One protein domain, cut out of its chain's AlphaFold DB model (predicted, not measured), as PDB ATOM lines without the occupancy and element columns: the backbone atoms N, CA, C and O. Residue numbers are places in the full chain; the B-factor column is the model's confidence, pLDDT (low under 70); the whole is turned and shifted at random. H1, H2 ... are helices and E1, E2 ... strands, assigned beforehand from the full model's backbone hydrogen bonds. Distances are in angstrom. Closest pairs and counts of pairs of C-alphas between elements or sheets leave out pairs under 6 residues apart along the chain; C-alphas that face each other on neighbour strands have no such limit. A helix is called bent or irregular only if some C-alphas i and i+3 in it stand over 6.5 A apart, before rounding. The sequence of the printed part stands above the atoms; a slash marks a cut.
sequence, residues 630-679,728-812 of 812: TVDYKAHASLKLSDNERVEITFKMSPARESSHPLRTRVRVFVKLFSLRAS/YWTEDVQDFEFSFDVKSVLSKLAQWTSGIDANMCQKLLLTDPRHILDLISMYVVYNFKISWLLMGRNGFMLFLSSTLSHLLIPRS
ATOM      1  N   THR A 630      55.661  34.637  85.913       65.06
ATOM      2  CA  THR A 630      56.676  34.126  86.857       65.06
ATOM      3  C   THR A 630      56.380  34.437  88.333       65.06
ATOM      4  O   THR A 630      57.267  34.337  89.182       65.06
ATOM      5  N   VAL A 631      55.140  34.821  88.639       76.31
ATOM      6  CA  VAL A 631      54.664  35.246  89.958       76.31
ATOM      7  C   VAL A 631      54.198  34.025  90.753       76.31
ATOM      8  O   VAL A 631      53.472  33.186  90.226       76.31
ATOM      9  N   ASP A 632      54.562  33.941  92.034       81.12
ATOM     10  CA  ASP A 632      53.949  32.972  92.947       81.12
ATOM     11  C   ASP A 632      52.528  33.441  93.305       81.12
ATOM     12  O   ASP A 632      52.343  34.471  93.961       81.12
ATOM     13  N   TYR A 633      51.513  32.681  92.898       83.75
ATOM     14  CA  TYR A 633      50.116  32.969  93.229       83.75
ATOM     15  C   TYR A 633      49.720  32.271  94.529       83.75
ATOM     16  O   TYR A 633      50.163  31.155  94.816       83.75
ATOM     17  N   LYS A 634      48.856  32.912  95.320       86.31
ATOM     18  CA  LYS A 634      48.409  32.389  96.612       86.31
ATOM     19  C   LYS A 634      46.912  32.613  96.807       86.31
ATOM     20  O   LYS A 634      46.501  33.755  96.987       86.31
ATOM     21  N   ALA A 635      46.144  31.528  96.825       86.12
ATOM     22  CA  ALA A 635      44.730  31.535  97.190       86.12
ATOM     23  C   ALA A 635      44.548  30.986  98.615       86.12
ATOM     24  O   ALA A 635      45.372  30.215  99.121       86.12
ATOM     25  N   HIS A 636      43.475  31.411  99.272       86.69
ATOM     26  CA  HIS A 636      43.131  31.034 100.640       86.69
ATOM     27  C   HIS A 636      41.639  30.758 100.720       86.69
ATOM     28  O   HIS A 636      40.841  31.609 100.338       86.69
ATOM     29  N   ALA A 637      41.277  29.609 101.273       86.25
ATOM     30  CA  ALA A 637      39.901  29.270 101.588       86.25
ATOM     31  C   ALA A 637      39.800  28.816 103.045       86.25
ATOM     32  O   ALA A 637      40.707  28.166 103.566       86.25
ATOM     33  N   SER A 638      38.689  29.133 103.700       87.62
ATOM     34  CA  SER A 638      38.382  28.658 105.046       87.62
ATOM     35  C   SER A 638      37.000  28.012 105.072       87.62
ATOM     36  O   SER A 638      36.056  28.489 104.445       87.62
ATOM     37  N   LEU A 639      36.893  26.897 105.788       88.81
ATOM     38  CA  LEU A 639      35.666  26.133 105.957       88.81
ATOM     39  C   LEU A 639      35.437  25.907 107.451       88.81
ATOM     40  O   LEU A 639      36.222  25.229 108.114       88.81
ATOM     41  N   LYS A 640      34.352  26.471 107.983       91.19
ATOM     42  CA  LYS A 640      33.856  26.130 109.319       91.19
ATOM     43  C   LYS A 640      33.214  24.739 109.251       91.19
ATOM     44  O   LYS A 640      32.370  24.503 108.389       91.19
ATOM     45  N   LEU A 641      33.650  23.834 110.122       87.62
ATOM     46  CA  LEU A 641      33.218  22.431 110.179       87.62
ATOM     47  C   LEU A 641      32.232  22.187 111.328       87.62
ATOM     48  O   LEU A 641      31.302  21.400 111.189       87.62
ATOM     49  N   SER A 642      32.417  22.900 112.437       89.44
ATOM     50  CA  SER A 642      31.478  23.024 113.555       89.44
ATOM     51  C   SER A 642      31.712  24.375 114.247       89.44
ATOM     52  O   SER A 642      32.591  25.136 113.837       89.44
ATOM     53  N   ASP A 643      30.970  24.714 115.303       88.25
ATOM     54  CA  ASP A 643      31.284  25.906 116.111       88.25
ATOM     55  C   ASP A 643      32.680  25.859 116.744       88.25
ATOM     56  O   ASP A 643      33.321  26.897 116.905       88.25
ATOM     57  N   ASN A 644      33.185  24.650 117.002       89.56
ATOM     58  CA  ASN A 644      34.482  24.411 117.621       89.56
ATOM     59  C   ASN A 644      35.580  23.983 116.632       89.56
ATOM     60  O   ASN A 644      36.714  23.781 117.055       89.56
ATOM     61  N   GLU A 645      35.301  23.835 115.334       88.62
ATOM     62  CA  GLU A 645      36.293  23.377 114.352       88.62
ATOM     63  C   GLU A 645      36.237  24.177 113.047       88.62
ATOM     64  O   GLU A 645      35.175  24.352 112.443       88.62
ATOM     65  N   ARG A 646      37.404  24.613 112.561       89.81
ATOM     66  CA  ARG A 646      37.561  25.178 111.214       89.81
ATOM     67  C   ARG A 646      38.805  24.628 110.528       89.81
ATOM     68  O   ARG A 646      39.805  24.344 111.184       89.81
ATOM     69  N   VAL A 647      38.756  24.537 109.206       89.38
ATOM     70  CA  VAL A 647      39.918  24.254 108.362       89.38
ATOM     71  C   VAL A 647      40.249  25.470 107.512       89.38
ATOM     72  O   VAL A 647      39.359  26.103 106.949       89.38
ATOM     73  N   GLU A 648      41.536  25.782 107.396       90.75
ATOM     74  CA  GLU A 648      42.061  26.762 106.444       90.75
ATOM     75  C   GLU A 648      42.934  26.033 105.424       90.75
ATOM     76  O   GLU A 648      43.888  25.344 105.791       90.75
ATOM     77  N   ILE A 649      42.606  26.178 104.141       88.88
ATOM     78  CA  ILE A 649      43.370  25.611 103.033       88.88
ATOM     79  C   ILE A 649      44.057  26.752 102.281       88.88
ATOM     80  O   ILE A 649      43.408  27.654 101.748       88.88
ATOM     81  N   THR A 650      45.388  26.717 102.232       88.31
ATOM     82  CA  THR A 650      46.206  27.682 101.490       88.31
ATOM     83  C   THR A 650      46.797  27.015 100.258       88.31
ATOM     84  O   THR A 650      47.621  26.106 100.362       88.31
ATOM     85  N   PHE A 651      46.464  27.536  99.085       85.88
ATOM     86  CA  PHE A 651      47.006  27.095  97.806       85.88
ATOM     87  C   PHE A 651      48.151  28.036  97.426       85.88
ATOM     88  O   PHE A 651      47.966  29.251  97.403       85.88
ATOM     89  N   LYS A 652      49.345  27.505  97.146       85.00
ATOM     90  CA  LYS A 652      50.491  28.271  96.622       85.00
ATOM     91  C   LYS A 652      50.907  27.688  95.283       85.00
ATOM     92  O   LYS A 652      51.369  26.551  95.228       85.00
ATOM     93  N   MET A 653      50.773  28.461  94.219       81.81
ATOM     94  CA  MET A 653      51.164  28.064  92.876       81.81
ATOM     95  C   MET A 653      52.479  28.729  92.498       81.81
ATOM     96  O   MET A 653      52.561  29.952  92.477       81.81
ATOM     97  N   SER A 654      53.481  27.912  92.177       82.56
ATOM     98  CA  SER A 654      54.819  28.359  91.777       82.56
ATOM     99  C   SER A 654      55.230  27.731  90.436       82.56
ATOM    100  O   SER A 654      54.984  26.533  90.241       82.56
ATOM    101  N   PRO A 655      55.871  28.469  89.512       77.44
ATOM    102  CA  PRO A 655      56.371  27.914  88.253       77.44
ATOM    103  C   PRO A 655      57.531  26.931  88.508       77.44
ATOM    104  O   PRO A 655      58.547  27.290  89.108       77.44
ATOM    105  N   ALA A 656      57.404  25.676  88.062       74.50
ATOM    106  CA  ALA A 656      58.384  24.628  88.355       74.50
ATOM    107  C   ALA A 656      59.532  24.630  87.333       74.50
ATOM    108  O   ALA A 656      59.458  24.006  86.277       74.50
ATOM    109  N   ARG A 657      60.639  25.292  87.688       67.19
ATOM    110  CA  ARG A 657      61.841  25.491  86.846       67.19
ATOM    111  C   ARG A 657      62.684  24.224  86.574       67.19
ATOM    112  O   ARG A 657      63.831  24.335  86.164       67.19
ATOM    113  N   GLU A 658      62.156  23.029  86.838       57.16
ATOM    114  CA  GLU A 658      62.925  21.775  86.972       57.16
ATOM    115  C   GLU A 658      62.865  20.848  85.736       57.16
ATOM    116  O   GLU A 658      63.263  19.689  85.817       57.16
ATOM    117  N   SER A 659      62.349  21.305  84.585       53.06
ATOM    118  CA  SER A 659      62.293  20.480  83.361       53.06
ATOM    119  C   SER A 659      62.207  21.299  82.069       53.06
ATOM    120  O   SER A 659      61.721  22.425  82.081       53.06
ATOM    121  N   SER A 660      62.597  20.691  80.945       52.72
ATOM    122  CA  SER A 660      62.660  21.255  79.581       52.72
ATOM    123  C   SER A 660      61.313  21.630  78.928       52.72
ATOM    124  O   SER A 660      61.251  21.807  77.714       52.72
ATOM    125  N   HIS A 661      60.232  21.756  79.702       52.22
ATOM    126  CA  HIS A 661      58.915  22.169  79.217       52.22
ATOM    127  C   HIS A 661      58.399  23.360  80.049       52.22
ATOM    128  O   HIS A 661      58.126  23.186  81.239       52.22
ATOM    129  N   PRO A 662      58.228  24.557  79.451       50.50
ATOM    130  CA  PRO A 662      58.019  25.814  80.185       50.50
ATOM    131  C   PRO A 662      56.633  25.978  80.837       50.50
ATOM    132  O   PRO A 662      56.376  26.996  81.468       50.50
ATOM    133  N   LEU A 663      55.738  24.992  80.709       55.91
ATOM    134  CA  LEU A 663      54.349  25.055  81.187       55.91
ATOM    135  C   LEU A 663      54.087  24.285  82.493       55.91
ATOM    136  O   LEU A 663      52.937  24.173  82.919       55.91
ATOM    137  N   ARG A 664      55.114  23.711  83.140       66.38
ATOM    138  CA  ARG A 664      54.896  22.926  84.363       66.38
ATOM    139  C   ARG A 664      54.739  23.829  85.586       66.38
ATOM    140  O   ARG A 664      55.719  24.259  86.188       66.38
ATOM    141  N   THR A 665      53.505  24.040  86.018       69.75
ATOM    142  CA  THR A 665      53.206  24.801  87.236       69.75
ATOM    143  C   THR A 665      52.971  23.863  88.424       69.75
ATOM    144  O   THR A 665      52.212  22.905  88.310       69.75
ATOM    145  N   ARG A 666      53.624  24.111  89.571       75.88
ATOM    146  CA  ARG A 666      53.464  23.325  90.811       75.88
ATOM    147  C   ARG A 666      52.537  24.060  91.776       75.88
ATOM    148  O   ARG A 666      52.948  25.053  92.375       75.88
ATOM    149  N   VAL A 667      51.326  23.540  91.966       77.88
ATOM    150  CA  VAL A 667      50.427  23.961  93.051       77.88
ATOM    151  C   VAL A 667      50.705  23.118  94.295       77.88
ATOM    152  O   VAL A 667      50.578  21.898  94.246       77.88
ATOM    153  N   ARG A 668      51.073  23.780  95.393       79.50
ATOM    154  CA  ARG A 668      51.174  23.233  96.753       79.50
ATOM    155  C   ARG A 668      49.892  23.564  97.516       79.50
ATOM    156  O   ARG A 668      49.409  24.691  97.407       79.50
ATOM    157  N   VAL A 669      49.380  22.634  98.316       80.25
ATOM    158  CA  VAL A 669      48.146  22.814  99.099       80.25
ATOM    159  C   VAL A 669      48.433  22.501 100.565       80.25
ATOM    160  O   VAL A 669      48.656  21.345 100.902       80.25
ATOM    161  N   PHE A 670      48.446  23.535 101.405       82.25
ATOM    162  CA  PHE A 670      48.649  23.444 102.854       82.25
ATOM    163  C   PHE A 670      47.278  23.395 103.537       82.25
ATOM    164  O   PHE A 670      46.418  24.206 103.191       82.25
ATOM    165  N   VAL A 671      47.074  22.495 104.502       81.88
ATOM    166  CA  VAL A 671      45.793  22.319 105.207       81.88
ATOM    167  C   VAL A 671      46.015  22.480 106.710       81.88
ATOM    168  O   VAL A 671      46.751  21.713 107.320       81.88
ATOM    169  N   LYS A 672      45.369  23.466 107.330       85.69
ATOM    170  CA  LYS A 672      45.406  23.674 108.783       85.69
ATOM    171  C   LYS A 672      44.071  23.304 109.404       85.69
ATOM    172  O   LYS A 672      43.051  23.839 108.978       85.69
ATOM    173  N   LEU A 673      44.085  22.447 110.424       84.06
ATOM    174  CA  LEU A 673      42.917  22.139 111.246       84.06
ATOM    175  C   LEU A 673      43.021  22.896 112.574       84.06
ATOM    176  O   LEU A 673      43.985  22.748 113.322       84.06
ATOM    177  N   PHE A 674      42.012  23.705 112.870       84.06
ATOM    178  CA  PHE A 674      41.874  24.425 114.130       84.06
ATOM    179  C   PHE A 674      40.726  23.803 114.918       84.06
ATOM    180  O   PHE A 674      39.613  23.696 114.400       84.06
ATOM    181  N   SER A 675      40.979  23.444 116.173       83.69
ATOM    182  CA  SER A 675      39.964  22.912 117.084       83.69
ATOM    183  C   SER A 675      39.970  23.709 118.388       83.69
ATOM    184  O   SER A 675      40.989  23.762 119.081       83.69
ATOM    185  N   LEU A 676      38.845  24.337 118.736       79.31
ATOM    186  CA  LEU A 676      38.582  24.792 120.098       79.31
ATOM    187  C   LEU A 676      38.490  23.562 120.990       79.31
ATOM    188  O   LEU A 676      37.574  22.749 120.865       79.31
ATOM    189  N   ARG A 677      39.431  23.447 121.924       71.62
ATOM    190  CA  ARG A 677      39.304  22.510 123.036       71.62
ATOM    191  C   ARG A 677      38.914  23.332 124.249       71.62
ATOM    192  O   ARG A 677      39.694  24.162 124.713       71.62
ATOM    193  N   ALA A 678      37.706  23.102 124.754       53.22
ATOM    194  CA  ALA A 678      37.320  23.589 126.065       53.22
ATOM    195  C   ALA A 678      38.220  22.899 127.097       53.22
ATOM    196  O   ALA A 678      37.977  21.754 127.484       53.22
ATOM    197  N   SER A 679      39.304  23.563 127.501       51.34
ATOM    198  CA  SER A 679      40.149  23.053 128.569       51.34
ATOM    199  C   SER A 679      39.379  23.171 129.871       51.34
ATOM    200  O   SER A 679      39.359  24.224 130.506       51.34
ATOM    201  N   TYR A 728      40.370  28.163 124.138       63.53
ATOM    202  CA  TYR A 728      41.481  28.476 123.238       63.53
ATOM    203  C   TYR A 728      41.518  27.532 122.036       63.53
ATOM    204  O   TYR A 728      41.158  26.354 122.109       63.53
ATOM    205  N   TRP A 729      41.964  28.070 120.901       67.06
ATOM    206  CA  TRP A 729      42.153  27.305 119.675       67.06
ATOM    207  C   TRP A 729      43.443  26.489 119.778       67.06
ATOM    208  O   TRP A 729      44.535  27.052 119.841       67.06
ATOM    209  N   THR A 730      43.325  25.162 119.760       71.50
ATOM    210  CA  THR A 730      44.452  24.291 119.411       71.50
ATOM    211  C   THR A 730      44.634  24.299 117.897       71.50
ATOM    212  O   THR A 730      43.703  24.000 117.148       71.50
ATOM    213  N   GLU A 731      45.828  24.686 117.450       75.31
ATOM    214  CA  GLU A 731      46.219  24.666 116.043       75.31
ATOM    215  C   GLU A 731      46.925  23.334 115.739       75.31
ATOM    216  O   GLU A 731      48.144  23.214 115.866       75.31
ATOM    217  N   ASP A 732      46.152  22.315 115.355       66.88
ATOM    218  CA  ASP A 732      46.678  21.027 114.891       66.88
ATOM    219  C   ASP A 732      47.176  21.188 113.433       66.88
ATOM    220  O   ASP A 732      46.548  20.754 112.462       66.88
ATOM    221  N   VAL A 733      48.316  21.878 113.271       60.19
ATOM    222  CA  VAL A 733      48.958  22.134 111.968       60.19
ATOM    223  C   VAL A 733      49.442  20.825 111.344       60.19
ATOM    224  O   VAL A 733      50.455  20.262 111.759       60.19
ATOM    225  N   GLN A 734      48.766  20.382 110.285       63.12
ATOM    226  CA  GLN A 734      49.215  19.280 109.437       63.12
ATOM    227  C   GLN A 734      49.632  19.829 108.066       63.12
ATOM    228  O   GLN A 734      48.880  19.779 107.099       63.12
ATOM    229  N   ASP A 735      50.849  20.381 107.993       60.25
ATOM    230  CA  ASP A 735      51.431  20.907 106.750       60.25
ATOM    231  C   ASP A 735      51.689  19.779 105.731       60.25
ATOM    232  O   ASP A 735      52.802  19.264 105.589       60.25
ATOM    233  N   PHE A 736      50.649  19.404 104.989       64.31
ATOM    234  CA  PHE A 736      50.781  18.636 103.760       64.31
ATOM    235  C   PHE A 736      51.391  19.511 102.655       64.31
ATOM    236  O   PHE A 736      51.108  20.705 102.549       64.31
ATOM    237  N   GLU A 737      52.215  18.905 101.799       66.38
ATOM    238  CA  GLU A 737      52.588  19.484 100.511       66.38
ATOM    239  C   GLU A 737      52.305  18.465  99.411       66.38
ATOM    240  O   GLU A 737      52.732  17.313  99.468       66.38
ATOM    241  N   PHE A 738      51.604  18.932  98.387       69.38
ATOM    242  CA  PHE A 738      51.223  18.160  97.216       69.38
ATOM    243  C   PHE A 738      51.727  18.849  95.942       69.38
ATOM    244  O   PHE A 738      52.109  20.020  95.970       69.38
ATOM    245  N   SER A 739      51.730  18.134  94.816       69.06
ATOM    246  CA  SER A 739      52.039  18.713  93.505       69.06
ATOM    247  C   SER A 739      51.351  17.957  92.372       69.06
ATOM    248  O   SER A 739      51.723  16.823  92.070       69.06
ATOM    249  N   PHE A 740      50.401  18.604  91.701       71.38
ATOM    250  CA  PHE A 740      49.773  18.099  90.477       71.38
ATOM    251  C   PHE A 740      50.212  18.898  89.245       71.38
ATOM    252  O   PHE A 740      50.815  19.966  89.350       71.38
ATOM    253  N   ASP A 741      49.906  18.355  88.068       76.12
ATOM    254  CA  ASP A 741      49.934  19.087  86.804       76.12
ATOM    255  C   ASP A 741      48.586  19.801  86.623       76.12
ATOM    256  O   ASP A 741      47.533  19.157  86.672       76.12
ATOM    257  N   VAL A 742      48.607  21.120  86.417       75.06
ATOM    258  CA  VAL A 742      47.389  21.929  86.242       75.06
ATOM    259  C   VAL A 742      46.559  21.436  85.050       75.06
ATOM    260  O   VAL A 742      45.335  21.413  85.144       75.06
ATOM    261  N   LYS A 743      47.187  20.928  83.975       77.81
ATOM    262  CA  LYS A 743      46.455  20.338  82.842       77.81
ATOM    263  C   LYS A 743      45.642  19.114  83.269       77.81
ATOM    264  O   LYS A 743      44.504  18.963  82.842       77.81
ATOM    265  N   SER A 744      46.198  18.260  84.134       78.50
ATOM    266  CA  SER A 744      45.505  17.057  84.615       78.50
ATOM    267  C   SER A 744      44.298  17.403  85.489       78.50
ATOM    268  O   SER A 744      43.245  16.780  85.350       78.50
ATOM    269  N   VAL A 745      44.420  18.429  86.336       77.06
ATOM    270  CA  VAL A 745      43.303  18.899  87.166       77.06
ATOM    271  C   VAL A 745      42.231  19.594  86.326       77.06
ATOM    272  O   VAL A 745      41.054  19.335  86.545       77.06
ATOM    273  N   LEU A 746      42.594  20.375  85.304       79.44
ATOM    274  CA  LEU A 746      41.614  20.968  84.383       79.44
ATOM    275  C   LEU A 746      40.865  19.921  83.555       79.44
ATOM    276  O   LEU A 746      39.655  20.039  83.398       79.44
ATOM    277  N   SER A 747      41.535  18.864  83.082       80.06
ATOM    278  CA  SER A 747      40.847  17.746  82.422       80.06
ATOM    279  C   SER A 747      39.860  17.034  83.355       80.06
ATOM    280  O   SER A 747      38.802  16.614  82.900       80.06
ATOM    281  N   LYS A 748      40.164  16.938  84.657       79.00
ATOM    282  CA  LYS A 748      39.245  16.383  85.666       79.00
ATOM    283  C   LYS A 748      38.085  17.333  85.970       79.00
ATOM    284  O   LYS A 748      36.950  16.882  86.030       79.00
ATOM    285  N   LEU A 749      38.338  18.636  86.092       75.44
ATOM    286  CA  LEU A 749      37.287  19.642  86.278       75.44
ATOM    287  C   LEU A 749      36.321  19.676  85.085       75.44
ATOM    288  O   LEU A 749      35.114  19.682  85.301       75.44
ATOM    289  N   ALA A 750      36.822  19.602  83.848       79.31
ATOM    290  CA  ALA A 750      35.985  19.503  82.649       79.31
ATOM    291  C   ALA A 750      35.133  18.215  82.636       79.31
ATOM    292  O   ALA A 750      33.949  18.261  82.322       79.31
ATOM    293  N   GLN A 751      35.699  17.073  83.052       80.12
ATOM    294  CA  GLN A 751      34.946  15.816  83.210       80.12
ATOM    295  C   GLN A 751      33.845  15.891  84.281       80.12
ATOM    296  O   GLN A 751      32.835  15.208  84.153       80.12
ATOM    297  N   TRP A 752      34.042  16.679  85.342       70.50
ATOM    298  CA  TRP A 752      33.117  16.768  86.479       70.50
ATOM    299  C   TRP A 752      32.017  17.818  86.324       70.50
ATOM    300  O   TRP A 752      30.961  17.678  86.927       70.50
ATOM    301  N   THR A 753      32.269  18.893  85.576       72.75
ATOM    302  CA  THR A 753      31.390  20.078  85.558       72.75
ATOM    303  C   THR A 753      30.342  20.069  84.447       72.75
ATOM    304  O   THR A 753      29.587  21.031  84.369       72.75
ATOM    305  N   SER A 754      30.330  19.022  83.606       67.31
ATOM    306  CA  SER A 754      29.442  18.730  82.454       67.31
ATOM    307  C   SER A 754      29.274  19.806  81.363       67.31
ATOM    308  O   SER A 754      28.969  19.447  80.229       67.31
ATOM    309  N   GLY A 755      29.534  21.085  81.653       70.38
ATOM    310  CA  GLY A 755      29.420  22.220  80.734       70.38
ATOM    311  C   GLY A 755      30.665  23.113  80.615       70.38
ATOM    312  O   GLY A 755      30.684  23.979  79.745       70.38
ATOM    313  N   ILE A 756      31.723  22.922  81.421       73.88
ATOM    314  CA  ILE A 756      33.003  23.625  81.193       73.88
ATOM    315  C   ILE A 756      33.855  22.799  80.229       73.88
ATOM    316  O   ILE A 756      34.542  21.856  80.627       73.88
ATOM    317  N   ASP A 757      33.830  23.161  78.946       78.31
ATOM    318  CA  ASP A 757      34.658  22.490  77.946       78.31
ATOM    319  C   ASP A 757      36.172  22.747  78.160       78.31
ATOM    320  O   ASP A 757      36.611  23.681  78.845       78.31
ATOM    321  N   ALA A 758      37.012  21.901  77.556       71.31
ATOM    322  CA  ALA A 758      38.464  21.992  77.714       71.31
ATOM    323  C   ALA A 758      39.078  23.281  77.120       71.31
ATOM    324  O   ALA A 758      40.100  23.750  77.627       71.31
ATOM    325  N   ASN A 759      38.461  23.881  76.096       76.69
ATOM    326  CA  ASN A 759      38.846  25.186  75.557       76.69
ATOM    327  C   ASN A 759      38.440  26.329  76.495       76.69
ATOM    328  O   ASN A 759      39.175  27.309  76.573       76.69
ATOM    329  N   MET A 760      37.329  26.235  77.229       79.00
ATOM    330  CA  MET A 760      36.943  27.215  78.249       79.00
ATOM    331  C   MET A 760      37.943  27.198  79.414       79.00
ATOM    332  O   MET A 760      38.497  28.241  79.765       79.00
ATOM    333  N   CYS A 761      38.294  26.007  79.915       70.50
ATOM    334  CA  CYS A 761      39.413  25.813  80.846       70.50
ATOM    335  C   CYS A 761      40.738  26.389  80.305       70.50
ATOM    336  O   CYS A 761      41.483  27.038  81.038       70.50
ATOM    337  N   GLN A 762      41.046  26.190  79.019       73.75
ATOM    338  CA  GLN A 762      42.270  26.721  78.411       73.75
ATOM    339  C   GLN A 762      42.230  28.246  78.203       73.75
ATOM    340  O   GLN A 762      43.250  28.904  78.386       73.75
ATOM    341  N   LYS A 763      41.075  28.836  77.876       80.69
ATOM    342  CA  LYS A 763      40.895  30.295  77.800       80.69
ATOM    343  C   LYS A 763      41.104  30.930  79.175       80.69
ATOM    344  O   LYS A 763      41.868  31.882  79.276       80.69
ATOM    345  N   LEU A 764      40.529  30.349  80.232       74.69
ATOM    346  CA  LEU A 764      40.709  30.800  81.618       74.69
ATOM    347  C   LEU A 764      42.168  30.691  82.110       74.69
ATOM    348  O   LEU A 764      42.604  31.533  82.891       74.69
ATOM    349  N   LEU A 765      42.958  29.715  81.629       72.56
ATOM    350  CA  LEU A 765      44.412  29.668  81.886       72.56
ATOM    351  C   LEU A 765      45.153  30.866  81.289       72.56
ATOM    352  O   LEU A 765      46.136  31.328  81.868       72.56
ATOM    353  N   LEU A 766      44.736  31.287  80.095       76.19
ATOM    354  CA  LEU A 766      45.446  32.263  79.273       76.19
ATOM    355  C   LEU A 766      45.035  33.711  79.577       76.19
ATOM    356  O   LEU A 766      45.822  34.612  79.299       76.19
ATOM    357  N   THR A 767      43.850  33.944  80.153       83.06
ATOM    358  CA  THR A 767      43.392  35.283  80.564       83.06
ATOM    359  C   THR A 767      43.912  35.687  81.946       83.06
ATOM    360  O   THR A 767      44.599  36.699  82.055       83.06
ATOM    361  N   ASP A 768      43.640  34.906  82.996       81.62
ATOM    362  CA  ASP A 768      44.295  35.048  84.307       81.62
ATOM    363  C   ASP A 768      44.228  33.721  85.088       81.62
ATOM    364  O   ASP A 768      43.136  33.321  85.516       81.62
ATOM    365  N   PRO A 769      45.375  33.059  85.354       76.19
ATOM    366  CA  PRO A 769      45.414  31.766  86.031       76.19
ATOM    367  C   PRO A 769      44.946  31.798  87.499       76.19
ATOM    368  O   PRO A 769      44.821  30.730  88.105       76.19
ATOM    369  N   ARG A 770      44.640  32.971  88.082       79.12
ATOM    370  CA  ARG A 770      43.936  33.075  89.377       79.12
ATOM    371  C   ARG A 770      42.606  32.340  89.374       79.12
ATOM    372  O   ARG A 770      42.415  31.491  90.233       79.12
ATOM    373  N   HIS A 771      41.766  32.557  88.361       82.06
ATOM    374  CA  HIS A 771      40.438  31.935  88.261       82.06
ATOM    375  C   HIS A 771      40.495  30.408  88.364       82.06
ATOM    376  O   HIS A 771      39.585  29.776  88.891       82.06
ATOM    377  N   ILE A 772      41.588  29.805  87.893       80.00
ATOM    378  CA  ILE A 772      41.801  28.360  87.956       80.00
ATOM    379  C   ILE A 772      42.337  27.916  89.311       80.00
ATOM    380  O   ILE A 772      41.967  26.839  89.767       80.00
ATOM    381  N   LEU A 773      43.129  28.732  90.006       82.19
ATOM    382  CA  LEU A 773      43.404  28.475  91.418       82.19
ATOM    383  C   LEU A 773      42.154  28.609  92.272       82.19
ATOM    384  O   LEU A 773      41.983  27.793  93.167       82.19
ATOM    385  N   ASP A 774      41.275  29.560  91.984       83.00
ATOM    386  CA  ASP A 774      40.030  29.750  92.724       83.00
ATOM    387  C   ASP A 774      39.043  28.600  92.442       83.00
ATOM    388  O   ASP A 774      38.515  28.006  93.382       83.00
ATOM    389  N   LEU A 775      38.904  28.167  91.181       82.69
ATOM    390  CA  LEU A 775      38.123  26.984  90.785       82.69
ATOM    391  C   LEU A 775      38.666  25.686  91.410       82.69
ATOM    392  O   LEU A 775      37.899  24.878  91.939       82.69
ATOM    393  N   ILE A 776      39.990  25.488  91.405       81.88
ATOM    394  CA  ILE A 776      40.641  24.345  92.063       81.88
ATOM    395  C   ILE A 776      40.474  24.429  93.585       81.88
ATOM    396  O   ILE A 776      40.210  23.409  94.222       81.88
ATOM    397  N   SER A 777      40.584  25.624  94.171       83.81
ATOM    398  CA  SER A 777      40.381  25.842  95.606       83.81
ATOM    399  C   SER A 777      38.957  25.478  96.004       83.81
ATOM    400  O   SER A 777      38.763  24.712  96.945       83.81
ATOM    401  N   MET A 778      37.969  25.950  95.239       84.12
ATOM    402  CA  MET A 778      36.559  25.625  95.424       84.12
ATOM    403  C   MET A 778      36.315  24.117  95.309       84.12
ATOM    404  O   MET A 778      35.702  23.545  96.204       84.12
ATOM    405  N   TYR A 779      36.844  23.447  94.279       84.25
ATOM    406  CA  TYR A 779      36.698  21.996  94.109       84.25
ATOM    407  C   TYR A 779      37.307  21.197  95.274       84.25
ATOM    408  O   TYR A 779      36.679  20.269  95.788       84.25
ATOM    409  N   VAL A 780      38.518  21.559  95.711       85.25
ATOM    410  CA  VAL A 780      39.227  20.901  96.822       85.25
ATOM    411  C   VAL A 780      38.482  21.122  98.144       85.25
ATOM    412  O   VAL A 780      38.290  20.166  98.891       85.25
ATOM    413  N   VAL A 781      37.988  22.335  98.409       85.88
ATOM    414  CA  VAL A 781      37.172  22.655  99.598       85.88
ATOM    415  C   VAL A 781      35.809  21.958  99.565       85.88
ATOM    416  O   VAL A 781      35.357  21.461 100.592       85.88
ATOM    417  N   TYR A 782      35.163  21.888  98.400       86.00
ATOM    418  CA  TYR A 782      33.861  21.244  98.221       86.00
ATOM    419  C   TYR A 782      33.943  19.733  98.462       86.00
ATOM    420  O   TYR A 782      33.189  19.187  99.267       86.00
ATOM    421  N   ASN A 783      34.920  19.066  97.844       85.44
ATOM    422  CA  ASN A 783      35.163  17.646  98.078       85.44
ATOM    423  C   ASN A 783      35.569  17.372  99.532       85.44
ATOM    424  O   ASN A 783      35.082  16.411 100.123       85.44
ATOM    425  N   PHE A 784      36.398  18.234 100.132       86.88
ATOM    426  CA  PHE A 784      36.732  18.125 101.550       86.88
ATOM    427  C   PHE A 784      35.481  18.226 102.438       86.88
ATOM    428  O   PHE A 784      35.301  17.405 103.339       86.88
ATOM    429  N   LYS A 785      34.578  19.175 102.145       87.19
ATOM    430  CA  LYS A 785      33.294  19.326 102.841       87.19
ATOM    431  C   LYS A 785      32.430  18.069 102.714       87.19
ATOM    432  O   LYS A 785      31.896  17.628 103.725       87.19
ATOM    433  N   ILE A 786      32.317  17.471 101.523       86.12
ATOM    434  CA  ILE A 786      31.580  16.208 101.327       86.12
ATOM    435  C   ILE A 786      32.192  15.085 102.165       86.12
ATOM    436  O   ILE A 786      31.481  14.457 102.946       86.12
ATOM    437  N   SER A 787      33.500  14.839 102.046       88.62
ATOM    438  CA  SER A 787      34.152  13.757 102.791       88.62
ATOM    439  C   SER A 787      34.000  13.941 104.303       88.62
ATOM    440  O   SER A 787      33.718  12.974 105.007       88.62
ATOM    441  N   TRP A 788      34.112  15.175 104.804       87.06
ATOM    442  CA  TRP A 788      33.873  15.485 106.213       87.06
ATOM    443  C   TRP A 788      32.412  15.283 106.635       87.06
ATOM    444  O   TRP A 788      32.167  14.724 107.698       87.06
ATOM    445  N   LEU A 789      31.429  15.694 105.829       84.94
ATOM    446  CA  LEU A 789      30.010  15.493 106.159       84.94
ATOM    447  C   LEU A 789      29.619  14.007 106.181       84.94
ATOM    448  O   LEU A 789      28.833  13.604 107.029       84.94
ATOM    449  N   LEU A 790      30.190  13.190 105.290       86.75
ATOM    450  CA  LEU A 790      29.897  11.755 105.216       86.75
ATOM    451  C   LEU A 790      30.599  10.923 106.303       86.75
ATOM    452  O   LEU A 790      30.098   9.869 106.682       86.75
ATOM    453  N   MET A 791      31.795  11.330 106.749       88.38
ATOM    454  CA  MET A 791      32.703  10.466 107.529       88.38
ATOM    455  C   MET A 791      33.434  11.195 108.678       88.38
ATOM    456  O   MET A 791      34.358  10.645 109.286       88.38
ATOM    457  N   GLY A 792      33.066  12.441 108.982       90.00
ATOM    458  CA  GLY A 792      33.664  13.266 110.036       90.00
ATOM    459  C   GLY A 792      35.186  13.393 109.918       90.00
ATOM    460  O   GLY A 792      35.748  13.528 108.829       90.00
ATOM    461  N   ARG A 793      35.881  13.266 111.057       83.44
ATOM    462  CA  ARG A 793      37.356  13.257 111.120       83.44
ATOM    463  C   ARG A 793      38.003  12.105 110.335       83.44
ATOM    464  O   ARG A 793      39.114  12.277 109.842       83.44
ATOM    465  N   ASN A 794      37.323  10.970 110.142       84.12
ATOM    466  CA  ASN A 794      37.828   9.900 109.268       84.12
ATOM    467  C   ASN A 794      37.724  10.305 107.786       84.12
ATOM    468  O   ASN A 794      38.589   9.964 106.980       84.12
ATOM    469  N   GLY A 795      36.726  11.126 107.453       84.19
ATOM    470  CA  GLY A 795      36.564  11.780 106.158       84.19
ATOM    471  C   GLY A 795      37.714  12.706 105.772       84.19
ATOM    472  O   GLY A 795      38.052  12.777 104.596       84.19
ATOM    473  N   PHE A 796      38.381  13.348 106.737       81.81
ATOM    474  CA  PHE A 796      39.617  14.105 106.489       81.81
ATOM    475  C   PHE A 796      40.734  13.195 105.959       81.81
ATOM    476  O   PHE A 796      41.339  13.486 104.928       81.81
ATOM    477  N   MET A 797      40.971  12.058 106.621       81.06
ATOM    478  CA  MET A 797      41.989  11.093 106.191       81.06
ATOM    479  C   MET A 797      41.643  10.464 104.840       81.06
ATOM    480  O   MET A 797      42.520  10.347 103.985       81.06
ATOM    481  N   LEU A 798      40.370  10.124 104.617       81.06
ATOM    482  CA  LEU A 798      39.916   9.564 103.346       81.06
ATOM    483  C   LEU A 798      39.998  10.583 102.202       81.06
ATOM    484  O   LEU A 798      40.500  10.234 101.141       81.06
ATOM    485  N   PHE A 799      39.634  11.849 102.422       84.38
ATOM    486  CA  PHE A 799      39.818  12.932 101.448       84.38
ATOM    487  C   PHE A 799      41.281  13.090 101.003       84.38
ATOM    488  O   PHE A 799      41.559  13.226  99.807       84.38
ATOM    489  N   LEU A 800      42.218  13.036 101.958       80.25
ATOM    490  CA  LEU A 800      43.655  13.057 101.677       80.25
ATOM    491  C   LEU A 800      44.099  11.820 100.880       80.25
ATOM    492  O   LEU A 800      44.894  11.955  99.952       80.25
ATOM    493  N   SER A 801      43.594  10.626 101.219       78.00
ATOM    494  CA  SER A 801      44.047   9.362 100.623       78.00
ATOM    495  C   SER A 801      43.353   8.962  99.319       78.00
ATOM    496  O   SER A 801      43.950   8.199  98.562       78.00
ATOM    497  N   SER A 802      42.134   9.439  99.041       79.69
ATOM    498  CA  SER A 802      41.384   9.149  97.809       79.69
ATOM    499  C   SER A 802      41.262  10.381  96.918       79.69
ATOM    500  O   SER A 802      41.918  10.432  95.884       79.69
ATOM    501  N   THR A 803      40.487  11.404  97.286       70.69
ATOM    502  CA  THR A 803      40.178  12.518  96.374       70.69
ATOM    503  C   THR A 803      41.419  13.320  95.983       70.69
ATOM    504  O   THR A 803      41.622  13.599  94.798       70.69
ATOM    505  N   LEU A 804      42.294  13.640  96.940       72.88
ATOM    506  CA  LEU A 804      43.582  14.262  96.628       72.88
ATOM    507  C   LEU A 804      44.479  13.311  95.826       72.88
ATOM    508  O   LEU A 804      44.993  13.726  94.790       72.88
ATOM    509  N   SER A 805      44.581  12.032  96.193       71.06
ATOM    510  CA  SER A 805      45.289  11.003  95.403       71.06
ATOM    511  C   SER A 805      44.703  10.746  94.003       71.06
ATOM    512  O   SER A 805      45.379  10.176  93.154       71.06
ATOM    513  N   HIS A 806      43.467  11.166  93.721       68.56
ATOM    514  CA  HIS A 806      42.871  11.123  92.384       68.56
ATOM    515  C   HIS A 806      43.123  12.407  91.581       68.56
ATOM    516  O   HIS A 806      43.114  12.350  90.349       68.56
ATOM    517  N   LEU A 807      43.377  13.551  92.229       63.69
ATOM    518  CA  LEU A 807      43.909  14.768  91.591       63.69
ATOM    519  C   LEU A 807      45.425  14.674  91.344       63.69
ATOM    520  O   LEU A 807      45.947  15.253  90.391       63.69
ATOM    521  N   LEU A 808      46.132  13.952  92.211       60.75
ATOM    522  CA  LEU A 808      47.579  13.797  92.222       60.75
ATOM    523  C   LEU A 808      47.979  12.497  91.535       60.75
ATOM    524  O   LEU A 808      47.740  11.424  92.066       60.75
ATOM    525  N   ILE A 809      48.685  12.573  90.407       47.62
ATOM    526  CA  ILE A 809      49.457  11.414  89.940       47.62
ATOM    527  C   ILE A 809      50.656  11.274  90.892       47.62
ATOM    528  O   ILE A 809      51.522  12.159  90.866       47.62
ATOM    529  N   PRO A 810      50.746  10.221  91.730       40.25
ATOM    530  CA  PRO A 810      51.912  10.026  92.575       40.25
ATOM    531  C   PRO A 810      53.118   9.750  91.677       40.25
ATOM    532  O   PRO A 810      53.118   8.813  90.878       40.25
ATOM    533  N   ARG A 811      54.151  10.585  91.793       36.59
ATOM    534  CA  ARG A 811      55.457  10.292  91.206       36.59
ATOM    535  C   ARG A 811      56.264   9.457  92.189       36.59
ATOM    536  O   ARG A 811      56.663   9.970  93.235       36.59
ATOM    537  N   SER A 812      56.472   8.196  91.826       29.64
ATOM    538  CA  SER A 812      57.645   7.415  92.224       29.64
ATOM    539  C   SER A 812      58.926   7.945  91.571       29.64
ATOM    540  O   SER A 812      58.821   8.707  90.578       29.64
TER     541      SER A 812
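What this domain is: This is residues 630 to 679 and 728 to 812 of the 812 residues of an uncharacterized protein of Penicillium freii (UniProt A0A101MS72). A long, twisted sheet has H3a packed along part of one face, over E1 and E2, with the other face bare; H3 then folds back as H3b, and the short helices H1 and H2 sit near the beginning of H3a. The printed part has 135 residues with elements E1 E2 E3 E4 H1 H2 H3 along the chain, of mixed class, and the sheet E1 E2 E3 E4 is all antiparallel. It is compact, radius of gyration of the C-alphas 15.9 A, and elongated, 53 by 33 by 31 A.

How they stand to each other: Begin at E1, residues 633 to 642, which makes a hairpin with E2, residues 645 to 655; N 635 and O 651 are 3.0 A apart. E2 makes a hairpin with E3, residues 665 to 677, completing a meander E1 E2 E3, each strand the antiparallel neighbour of the one before; N 650 and O 670 are 2.9 A apart. Past the cut, E4, residues 728 to 734, is antiparallel to E3, with N 730 and O 675 2.8 A apart. H1, residues 742 to 752, only grazes the sheet with residues 742 to 743. It touches H2, residues 758 to 767, closest at C-alphas Ala 750 and Ala 758, 6.1 A. H3, residues 770 to 807, was assigned as one helix by its hydrogen bonds but is bent, C-alphas 790 and 793 being 9.6 A apart; its arms are H3a, 770 to 790, and H3b, 793 to 807. H3a is on the sheet, making two layers, a helix on one face of a sheet, at a height of 8.6 A. H3b touches H3a, opposite ways at a steep tilt of 41 degrees, closest at C-alphas Trp 788 and Gly 795, 4.6 A. In H1, H2 and H3a every O i to N i+4 pair is within hydrogen-bond range; in H3b 8 of 11 are.

Where its parts are: Find C-alpha 633 at (50.116, 32.969, 93.229); E1 runs 29.3 A, E2 33.2 A, E3 38.5 A and H3a 30.0 A. H3b ends at C-alpha 807, (43.909, 14.768, 91.591).

The domain as a whole: Residues 680 to 727 are not printed; C-alphas 679 and 728 are 7.7 A apart. No link printed whole is long. In the printed part the model's pLDDT is under 70 at 30 residues, among them residues 657 to 665 and residues 806 to 812.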